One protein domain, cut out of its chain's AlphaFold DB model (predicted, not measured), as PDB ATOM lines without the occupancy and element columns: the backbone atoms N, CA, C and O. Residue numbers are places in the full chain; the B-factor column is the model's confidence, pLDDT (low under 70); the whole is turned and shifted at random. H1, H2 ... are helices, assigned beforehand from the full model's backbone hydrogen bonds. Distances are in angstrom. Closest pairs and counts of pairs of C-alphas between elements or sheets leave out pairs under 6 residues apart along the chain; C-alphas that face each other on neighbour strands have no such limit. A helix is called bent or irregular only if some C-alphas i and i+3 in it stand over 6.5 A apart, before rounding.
ATOM      1  N   SER A  35     270.055 277.364 258.455       84.00
ATOM      2  CA  SER A  35     271.291 277.709 257.740       84.00
ATOM      3  C   SER A  35     272.408 276.685 257.964       84.00
ATOM      4  O   SER A  35     273.105 276.295 257.021       84.00
ATOM      5  N   SER A  36     272.577 276.208 259.203       84.62
ATOM      6  CA  SER A  36     273.597 275.198 259.519       84.62
ATOM      7  C   SER A  36     273.285 273.847 258.872       84.62
ATOM      8  O   SER A  36     274.190 273.183 258.363       84.62
ATOM      9  N   LEU A  37     272.005 273.475 258.807       84.62
ATOM     10  CA  LEU A  37     271.555 272.254 258.159       84.62
ATOM     11  C   LEU A  37     271.754 272.323 256.646       84.62
ATOM     12  O   LEU A  37     272.341 271.412 256.070       84.62
ATOM     13  N   GLN A  38     271.318 273.411 256.007       87.19
ATOM     14  CA  GLN A  38     271.525 273.630 254.574       87.19
ATOM     15  C   GLN A  38     273.015 273.586 254.217       87.19
ATOM     16  O   GLN A  38     273.395 272.929 253.250       87.19
ATOM     17  N   SER A  39     273.872 274.200 255.042       88.44
ATOM     18  CA  SER A  39     275.330 274.145 254.869       88.44
ATOM     19  C   SER A  39     275.864 272.717 254.998       88.44
ATOM     20  O   SER A  39     276.658 272.270 254.172       88.44
ATOM     21  N   LYS A  40     275.407 271.964 256.005       86.31
ATOM     22  CA  LYS A  40     275.841 270.582 256.236       86.31
ATOM     23  C   LYS A  40     275.401 269.645 255.113       86.31
ATOM     24  O   LYS A  40     276.196 268.833 254.644       86.31
ATOM     25  N   VAL A  41     274.161 269.778 254.654       87.50
ATOM     26  CA  VAL A  41     273.610 269.007 253.535       87.50
ATOM     27  C   VAL A  41     274.340 269.353 252.237       87.50
ATOM     28  O   VAL A  41     274.679 268.454 251.470       87.50
ATOM     29  N   ASN A  42     274.674 270.626 252.015       90.38
ATOM     30  CA  ASN A  42     275.504 271.025 250.885       90.38
ATOM     31  C   ASN A  42     276.910 270.403 250.955       90.38
ATOM     32  O   ASN A  42     277.405 269.893 249.952       90.38
ATOM     33  N   GLN A  43     277.541 270.375 252.131       89.94
ATOM     34  CA  GLN A  43     278.850 269.738 252.307       89.94
ATOM     35  C   GLN A  43     278.819 268.237 251.996       89.94
ATOM     36  O   GLN A  43     279.706 267.759 251.290       89.94
ATOM     37  N   LEU A  44     277.811 267.521 252.505       88.81
ATOM     38  CA  LEU A  44     277.693 266.064 252.388       88.81
ATOM     39  C   LEU A  44     277.206 265.607 251.008       88.81
ATOM     40  O   LEU A  44     277.752 264.663 250.450       88.81
ATOM     41  N   TYR A  45     276.191 266.277 250.461       89.50
ATOM     42  CA  TYR A  45     275.438 265.802 249.294       89.50
ATOM     43  C   TYR A  45     275.481 266.760 248.100       89.50
ATOM     44  O   TYR A  45     274.846 266.490 247.086       89.50
ATOM     45  N   LYS A  46     276.183 267.901 248.208       91.25
ATOM     46  CA  LYS A  46     276.226 268.962 247.179       91.25
ATOM     47  C   LYS A  46     274.841 269.472 246.758       91.25
ATOM     48  O   LYS A  46     274.691 270.043 245.683       91.25
ATOM     49  N   ALA A  47     273.836 269.309 247.620       88.88
ATOM     50  CA  ALA A  47     272.484 269.780 247.356       88.88
ATOM     51  C   ALA A  47     272.359 271.290 247.601       88.88
ATOM     52  O   ALA A  47     273.054 271.882 248.432       88.88
ATOM     53  N   THR A  48     271.445 271.915 246.869       90.50
ATOM     54  CA  THR A  48     271.092 273.329 247.030       90.50
ATOM     55  C   THR A  48     270.174 273.545 248.237       90.50
ATOM     56  O   THR A  48     269.527 272.614 248.732       90.50
ATOM     57  N   ALA A  49     270.057 274.795 248.692       86.81
ATOM     58  CA  ALA A  49     269.127 275.160 249.763       86.81
ATOM     59  C   ALA A  49     267.671 274.789 249.419       86.81
ATOM     60  O   ALA A  49     266.963 274.242 250.259       86.81
ATOM     61  N   SER A  50     267.250 274.993 248.164       87.31
ATOM     62  CA  SER A  50     265.897 274.651 247.693       87.31
ATOM     63  C   SER A  50     265.625 273.143 247.731       87.31
ATOM     64  O   SER A  50     264.595 272.704 248.246       87.31
ATOM     65  N   GLN A  51     266.577 272.324 247.274       88.81
ATOM     66  CA  GLN A  51     266.466 270.862 247.366       88.81
ATOM     67  C   GLN A  51     266.397 270.391 248.822       88.81
ATOM     68  O   GLN A  51     265.581 269.533 249.153       88.81
ATOM     69  N   THR A  52     267.202 271.001 249.696       87.50
ATOM     70  CA  THR A  52     267.191 270.710 251.134       87.50
ATOM     71  C   THR A  52     265.832 271.044 251.752       87.50
ATOM     72  O   THR A  52     265.267 270.221 252.466       87.50
ATOM     73  N   LEU A  53     265.264 272.212 251.431       87.00
ATOM     74  CA  LEU A  53     263.939 272.629 251.901       87.00
ATOM     75  C   LEU A  53     262.831 271.692 251.419       87.00
ATOM     76  O   LEU A  53     261.958 271.326 252.200       87.00
ATOM     77  N   LYS A  54     262.876 271.264 250.154       87.62
ATOM     78  CA  LYS A  54     261.882 270.337 249.604       87.62
ATOM     79  C   LYS A  54     261.936 268.971 250.294       87.62
ATOM     80  O   LYS A  54     260.892 268.420 250.629       87.62
ATOM     81  N   ALA A  55     263.137 268.447 250.540       86.12
ATOM     82  CA  ALA A  55     263.314 267.192 251.271       86.12
ATOM     83  C   ALA A  55     262.830 267.308 252.727       86.12
ATOM     84  O   ALA A  55     262.089 266.452 253.203       86.12
ATOM     85  N   MET A  56     263.184 268.402 253.409       82.69
ATOM     86  CA  MET A  56     262.714 268.711 254.763       82.69
ATOM     87  C   MET A  56     261.189 268.784 254.848       82.69
ATOM     88  O   MET A  56     260.598 268.203 255.754       82.69
ATOM     89  N   GLN A  57     260.552 269.469 253.895       83.12
ATOM     90  CA  GLN A  57     259.098 269.610 253.837       83.12
ATOM     91  C   GLN A  57     258.413 268.240 253.743       83.12
ATOM     92  O   GLN A  57     257.485 267.976 254.503       83.12
ATOM     93  N   GLY A  58     258.920 267.338 252.895       85.88
ATOM     94  CA  GLY A  58     258.387 265.976 252.792       85.88
ATOM     95  C   GLY A  58     258.510 265.182 254.097       85.88
ATOM     96  O   GLY A  58     257.582 264.479 254.487       85.88
ATOM     97  N   LEU A  59     259.621 265.335 254.821       82.00
ATOM     98  CA  LEU A  59     259.812 264.692 256.126       82.00
ATOM     99  C   LEU A  59     258.901 265.282 257.216       82.00
ATOM    100  O   LEU A  59     258.436 264.546 258.087       82.00
ATOM    101  N   TYR A  60     258.632 266.589 257.168       81.25
ATOM    102  CA  TYR A  60     257.694 267.245 258.080       81.25
ATOM    103  C   TYR A  60     256.260 266.759 257.856       81.25
ATOM    104  O   TYR A  60     255.577 266.381 258.807       81.25
ATOM    105  N   GLU A  61     255.825 266.696 256.598       82.00
ATOM    106  CA  GLU A  61     254.507 266.171 256.222       82.00
ATOM    107  C   GLU A  61     254.362 264.688 256.589       82.00
ATOM    108  O   GLU A  61     253.311 264.266 257.072       82.00
ATOM    109  N   ALA A  62     255.448 263.919 256.476       80.31
ATOM    110  CA  ALA A  62     255.526 262.538 256.949       80.31
ATOM    111  C   ALA A  62     255.594 262.402 258.485       80.31
ATOM    112  O   ALA A  62     255.641 261.284 258.996       80.31
ATOM    113  N   LYS A  63     255.595 263.514 259.239       77.19
ATOM    114  CA  LYS A  63     255.720 263.562 260.708       77.19
ATOM    115  C   LYS A  63     256.977 262.860 261.237       77.19
ATOM    116  O   LYS A  63     256.975 262.338 262.349       77.19
ATOM    117  N   LEU A  64     258.046 262.856 260.439       72.75
ATOM    118  CA  LEU A  64     259.351 262.280 260.781       72.75
ATOM    119  C   LEU A  64     260.304 263.295 261.423       72.75
ATOM    120  O   LEU A  64     261.401 262.940 261.846       72.75
ATOM    121  N   LEU A  65     259.896 264.562 261.493       73.94
ATOM    122  CA  LEU A  65     260.631 265.621 262.168       73.94
ATOM    123  C   LEU A  65     259.678 266.657 262.767       73.94
ATOM    124  O   LEU A  65     258.514 266.759 262.379       73.94
ATOM    125  N   SER A  66     260.194 267.435 263.711       65.94
ATOM    126  CA  SER A  66     259.510 268.574 264.338       65.94
ATOM    127  C   SER A  66     259.964 269.843 263.649       65.94
ATOM    128  O   SER A  66     261.169 270.012 263.463       65.94
ATOM    129  N   TYR A  67     259.041 270.721 263.260       63.25
ATOM    130  CA  TYR A  67     259.419 271.888 262.470       63.25
ATOM    131  C   TYR A  67     258.860 273.211 262.984       63.25
ATOM    132  O   TYR A  67     257.741 273.592 262.644       63.25
ATOM    133  N   PRO A  68     259.705 273.985 263.667       57.72
ATOM    134  CA  PRO A  68     259.747 275.425 263.519       57.72
ATOM    135  C   PRO A  68     260.727 275.779 262.394       57.72
ATOM    136  O   PRO A  68     261.861 275.307 262.364       57.72
ATOM    137  N   ARG A  69     260.334 276.651 261.463       59.62
ATOM    138  CA  ARG A  69     261.248 277.298 260.499       59.62
ATOM    139  C   ARG A  69     262.171 278.295 261.209       59.62
ATOM    140  O   ARG A  69     262.179 279.469 260.860       59.62
ATOM    141  N   THR A  70     262.869 277.882 262.258       62.66
ATOM    142  CA  THR A  70     263.685 278.785 263.058       62.66
ATOM    143  C   THR A  70     265.136 278.740 262.614       62.66
ATOM    144  O   THR A  70     265.770 277.693 262.473       62.66
ATOM    145  N   ASP A  71     265.690 279.933 262.440       67.06
ATOM    146  CA  ASP A  71     267.125 280.138 262.262       67.06
ATOM    147  C   ASP A  71     267.899 279.953 263.577       67.06
ATOM    148  O   ASP A  71     269.127 280.057 263.611       67.06
ATOM    149  N   THR A  72     267.195 279.657 264.673       73.31
ATOM    150  CA  THR A  72     267.780 279.416 265.984       73.31
ATOM    151  C   THR A  72     267.998 277.919 266.216       73.31
ATOM    152  O   THR A  72     267.197 277.090 265.791       73.31
ATOM    153  N   PRO A  73     269.065 277.545 266.936       73.31
ATOM    154  CA  PRO A  73     269.301 276.163 267.348       73.31
ATOM    155  C   PRO A  73     268.462 275.759 268.576       73.31
ATOM    156  O   PRO A  73     268.770 274.771 269.241       73.31
ATOM    157  N   PHE A  74     267.444 276.544 268.925       76.31
ATOM    158  CA  PHE A  74     266.610 276.328 270.099       76.31
ATOM    159  C   PHE A  74     265.229 275.858 269.665       76.31
ATOM    160  O   PHE A  74     264.695 276.314 268.656       76.31
ATOM    161  N   ILE A  75     264.657 274.967 270.465       77.00
ATOM    162  CA  ILE A  75     263.286 274.490 270.316       77.00
ATOM    163  C   ILE A  75     262.475 274.917 271.533       77.00
ATOM    164  O   ILE A  75     263.010 275.083 272.631       77.00
ATOM    165  N   THR A  76     261.179 275.090 271.330       80.75
ATOM    166  CA  THR A  76     260.222 275.327 272.406       80.75
ATOM    167  C   THR A  76     259.964 274.048 273.199       80.75
ATOM    168  O   THR A  76     260.220 272.928 272.750       80.75
ATOM    169  N   GLU A  77     259.406 274.206 274.392       81.12
ATOM    170  CA  GLU A  77     259.094 273.085 275.281       81.12
ATOM    171  C   GLU A  77     258.053 272.130 274.668       81.12
ATOM    172  O   GLU A  77     258.163 270.908 274.788       81.12
ATOM    173  N   ASN A  78     257.106 272.670 273.894       79.62
ATOM    174  CA  ASN A  78     256.136 271.885 273.129       79.62
ATOM    175  C   ASN A  78     256.802 271.043 272.032       79.62
ATOM    176  O   ASN A  78     256.438 269.885 271.826       79.62
ATOM    177  N   GLU A  79     257.787 271.600 271.331       77.69
ATOM    178  CA  GLU A  79     258.531 270.884 270.289       77.69
ATOM    179  C   GLU A  79     259.414 269.794 270.878       77.69
ATOM    180  O   GLU A  79     259.515 268.704 270.310       77.69
ATOM    181  N   PHE A  80     259.998 270.055 272.048       81.62
ATOM    182  CA  PHE A  80     260.715 269.045 272.809       81.62
ATOM    183  C   PHE A  80     259.792 267.895 273.225       81.62
ATOM    184  O   PHE A  80     260.126 266.729 273.004       81.62
ATOM    185  N   ALA A  81     258.604 268.196 273.759       82.06
ATOM    186  CA  ALA A  81     257.614 267.181 274.116       82.06
ATOM    187  C   ALA A  81     257.186 266.346 272.895       82.06
ATOM    188  O   ALA A  81     257.125 265.116 272.973       82.06
ATOM    189  N   TYR A  82     256.969 266.991 271.746       81.69
ATOM    190  CA  TYR A  82     256.639 266.312 270.493       81.69
ATOM    191  C   TYR A  82     257.784 265.413 269.990       81.69
ATOM    192  O   TYR A  82     257.533 264.271 269.597       81.69
ATOM    193  N   LEU A  83     259.042 265.878 270.035       78.81
ATOM    194  CA  LEU A  83     260.215 265.059 269.696       78.81
ATOM    195  C   LEU A  83     260.311 263.836 270.602       78.81
ATOM    196  O   LEU A  83     260.460 262.721 270.111       78.81
ATOM    197  N   LYS A  84     260.185 264.040 271.916       81.81
ATOM    198  CA  LYS A  84     260.283 262.976 272.916       81.81
ATOM    199  C   LYS A  84     259.206 261.909 272.712       81.81
ATOM    200  O   LYS A  84     259.510 260.724 272.785       81.81
ATOM    201  N   ALA A  85     257.978 262.318 272.397       84.31
ATOM    202  CA  ALA A  85     256.875 261.398 272.129       84.31
ATOM    203  C   ALA A  85     257.061 260.590 270.830       84.31
ATOM    204  O   ALA A  85     256.623 259.444 270.751       84.31
ATOM    205  N   ASN A  86     257.708 261.164 269.810       80.19
ATOM    206  CA  ASN A  86     257.921 260.502 268.518       80.19
ATOM    207  C   ASN A  86     259.305 259.850 268.372       80.19
ATOM    208  O   ASN A  86     259.545 259.160 267.383       80.19
ATOM    209  N   PHE A  87     260.184 259.994 269.364       80.19
ATOM    210  CA  PHE A  87     261.559 259.499 269.328       80.19
ATOM    211  C   PHE A  87     261.656 258.008 268.978       80.19
ATOM    212  O   PHE A  87     262.455 257.642 268.123       80.19
ATOM    213  N   GLY A  88     260.785 257.166 269.549       79.06
ATOM    214  CA  GLY A  88     260.761 255.727 269.254       79.06
ATOM    215  C   GLY A  88     260.441 255.390 267.789       79.06
ATOM    216  O   GLY A  88     260.919 254.392 267.253       79.06
ATOM    217  N   LYS A  89     259.667 256.239 267.101       80.19
ATOM    218  CA  LYS A  89     259.397 256.076 265.664       80.19
ATOM    219  C   LYS A  89     260.625 256.441 264.839       80.19
ATOM    220  O   LYS A  89     260.928 255.768 263.860       80.19
ATOM    221  N   TYR A  90     261.332 257.495 265.243       78.00
ATOM    222  CA  TYR A  90     262.536 257.951 264.557       78.00
ATOM    223  C   TYR A  90     263.685 256.957 264.722       78.00
ATOM    224  O   TYR A  90     264.357 256.653 263.740       78.00
ATOM    225  N   SER A  91     263.881 256.402 265.923       75.38
ATOM    226  CA  SER A  91     264.892 255.363 266.158       75.38
ATOM    227  C   SER A  91     264.625 254.124 265.303       75.38
ATOM    228  O   SER A  91     265.546 253.619 264.666       75.38
ATOM    229  N   GLY A  92     263.358 253.700 265.207       77.19
ATOM    230  CA  GLY A  92     262.945 252.600 264.334       77.19
ATOM    231  C   GLY A  92     263.166 252.890 262.847       77.19
ATOM    232  O   GLY A  92     263.729 252.060 262.141       77.19
ATOM    233  N   PHE A  93     262.788 254.081 262.370       76.00
ATOM    234  CA  PHE A  93     262.988 254.486 260.972       76.00
ATOM    235  C   PHE A  93     264.468 254.546 260.576       76.00
ATOM    236  O   PHE A  93     264.832 254.151 259.471       76.00
ATOM    237  N   LEU A  94     265.328 255.031 261.475       73.12
ATOM    238  CA  LEU A  94     266.763 255.153 261.221       73.12
ATOM    239  C   LEU A  94     267.526 253.836 261.431       73.12
ATOM    240  O   LEU A  94     268.730 253.802 261.185       73.12
ATOM    241  N   GLY A  95     266.862 252.773 261.904       72.12
ATOM    242  CA  GLY A  95     267.522 251.518 262.272       72.12
ATOM    243  C   GLY A  95     268.592 251.709 263.350       72.12
ATOM    244  O   GLY A  95     269.554 250.948 263.410       72.12
ATOM    245  N   LEU A  96     268.464 252.764 264.164       65.62
ATOM    246  CA  LEU A  96     269.422 253.080 265.213       65.62
ATOM    247  C   LEU A  96     269.071 252.255 266.442       65.62
ATOM    248  O   LEU A  96     268.192 252.629 267.222       65.62
ATOM    249  N   ASP A  97     269.784 251.150 266.616       58.12
ATOM    250  CA  ASP A  97     269.846 250.483 267.904       58.12
ATOM    251  C   ASP A  97     270.686 251.360 268.845       58.12
ATOM    252  O   ASP A  97     271.871 251.607 268.604       58.12
ATOM    253  N   LEU A  98     270.063 251.932 269.878       56.97
ATOM    254  CA  LEU A  98     270.728 252.878 270.788       56.97
ATOM    255  C   LEU A  98     271.894 252.223 271.543       56.97
ATOM    256  O   LEU A  98     272.870 252.904 271.867       56.97
ATOM    257  N   GLU A  99     271.839 250.901 271.715       56.53
ATOM    258  CA  GLU A  99     272.941 250.057 272.188       56.53
ATOM    259  C   GLU A  99     274.198 250.196 271.300       56.53
ATOM    260  O   GLU A  99     275.330 250.231 271.794       56.53
ATOM    261  N   MET A 100     274.028 250.387 269.985       50.25
ATOM    262  CA  MET A 100     275.129 250.521 269.024       50.25
ATOM    263  C   MET A 100     275.764 251.925 269.025       50.25
ATOM    264  O   MET A 100     276.965 252.084 268.795       50.25
ATOM    265  N   LEU A 101     274.984 252.970 269.330       53.19
ATOM    266  CA  LEU A 101     275.495 254.342 269.472       53.19
ATOM    267  C   LEU A 101     276.222 254.556 270.803       53.19
ATOM    268  O   LEU A 101     277.264 255.212 270.824       53.19
ATOM    269  N   LEU A 102     275.720 253.969 271.895       53.66
ATOM    270  CA  LEU A 102     276.433 253.940 273.175       53.66
ATOM    271  C   LEU A 102     277.751 253.178 273.047       53.66
ATOM    272  O   LEU A 102     278.776 253.671 273.514       53.66
ATOM    273  N   SER A 103     277.760 252.045 272.341       47.81
ATOM    274  CA  SER A 103     279.006 251.328 272.065       47.81
ATOM    275  C   SER A 103     279.942 252.108 271.139       47.81
ATOM    276  O   SER A 103     281.123 252.138 271.430       47.81
ATOM    277  N   LEU A 104     279.498 252.856 270.123       48.28
ATOM    278  CA  LEU A 104     280.391 253.724 269.324       48.28
ATOM    279  C   LEU A 104     281.022 254.877 270.131       48.28
ATOM    280  O   LEU A 104     282.200 255.196 269.944       48.28
ATOM    281  N   ILE A 105     280.260 255.491 271.042       52.56
ATOM    282  CA  ILE A 105     280.751 256.552 271.938       52.56
ATOM    283  C   ILE A 105     281.711 255.961 272.988       52.56
ATOM    284  O   ILE A 105     282.765 256.548 273.237       52.56
ATOM    285  N   MET A 106     281.407 254.777 273.534       44.66
ATOM    286  CA  MET A 106     282.266 254.073 274.498       44.66
ATOM    287  C   MET A 106     283.505 253.428 273.854       44.66
ATOM    288  O   MET A 106     284.592 253.487 274.421       44.66
ATOM    289  N   ILE A 107     283.409 252.888 272.638       46.31
ATOM    290  CA  ILE A 107     284.535 252.308 271.885       46.31
ATOM    291  C   ILE A 107     285.525 253.407 271.488       46.31
ATOM    292  O   ILE A 107     286.733 253.193 271.560       46.31
ATOM    293  N   ARG A 108     285.061 254.625 271.165       42.69
ATOM    294  CA  ARG A 108     285.972 255.759 270.922       42.69
ATOM    295  C   ARG A 108     286.676 256.258 272.194       42.69
ATOM    296  O   ARG A 108     287.669 256.969 272.073       42.69
ATOM    297  N   SER A 109     286.204 255.857 273.377       41.84
ATOM    298  CA  SER A 109     286.905 256.025 274.657       41.84
ATOM    299  C   SER A 109     287.894 254.886 274.956       41.84
ATOM    300  O   SER A 109     288.859 255.116 275.677       41.84
ATOM    301  N   ASN A 110     287.692 253.685 274.395       39.72
ATOM    302  CA  ASN A 110     288.486 252.484 274.706       39.72
ATOM    303  C   ASN A 110     289.484 252.040 273.618       39.72
ATOM    304  O   ASN A 110     290.367 251.240 273.912       39.72
ATOM    305  N   ASN A 111     289.442 252.587 272.399       39.53
ATOM    306  CA  ASN A 111     290.397 252.237 271.332       39.53
ATOM    307  C   ASN A 111     291.809 252.851 271.478       39.53
ATOM    308  O   ASN A 111     292.563 252.883 270.509       39.53
TER     309      ASN A 111
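What this domain is: This is residues 35 to 111 of the 118 residues of the protein "Type 1 topoisomerase" of Enterococcus faecium 1,231,501 (UniProt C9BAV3). The model is a loose, open string of four helices: kinked H3 lies between a pair at one end, H1 and H2, which stand about perpendicular and meet through the first residues of H2, and an arm at the other, H4, which sticks out with residues 97 to 111 and makes much of the length. A wide loop, residues 62 to 76, leads from H2 to the beginning of H3, which touches no helix. The printed part has 77 residues with four named helices, in the order H1, H2, H3, H4, and no named strand; the class is all helix. It is loose, with a radius of gyration of the C-alphas of 15.1 A, and spans 41 by 31 by 23 A.

Where its parts are: H3, the longest helix, holds residues 77 to 93 and is 23.8 A from first to last C-alpha; C-alpha 77 is at (259.094, 273.085, 275.281). It has a kink of 51 degrees near residue 86 and is irregular: C-alphas 85 and 88 are 7.5 A apart. H2 holds residues 49 to 61 and measures 18.3 A. H1, residues 35 to 45, measures 15.2 A and begins at C-alpha 35, (271.291, 277.709, 257.740). H4, residues 98 to 110, measures 18.2 A and ends at C-alpha 110, (288.486, 252.484, 274.706).

How they stand to each other: H3 and H4 are close but not clearly touching; their closest C-alphas, those of Ser 91 and Leu 98, are 7.9 A apart. Their lines stand about perpendicular, at 89 degrees, and their centres are 22.0 A apart. H2 and H3 are apart. H2 touches H1 with residues 49 to 52 alone; the closest C-alphas are those of Gln 38 and Ala 49, at 5.6 A. The lines of H1 and H2 are about perpendicular, at 78 degrees. H1 is apart from H3 and from H4, and H2 is apart from H4. In H1 and H2 every O i to N i+4 pair is within hydrogen-bond range; in H3 it is 11 of 13 pairs and in H4 8 of 9.

The domain as a whole: The C-alphas farthest apart, those of Ser 50 and Asn 110, are 41.6 A apart. Without residues 97 to 111, which stand free, the body of 62 residues spans 32 by 27 by 19 A. The printed part has no cut. The link from H2 to H3 is long, with 15 residues; those from H1 to H2 and from H3 to H4 are tight. The mean pLDDT of the printed part is 74.0, and it is under 70 in residues 66 to 71 and 96 to 111; H4 has a mean of 49.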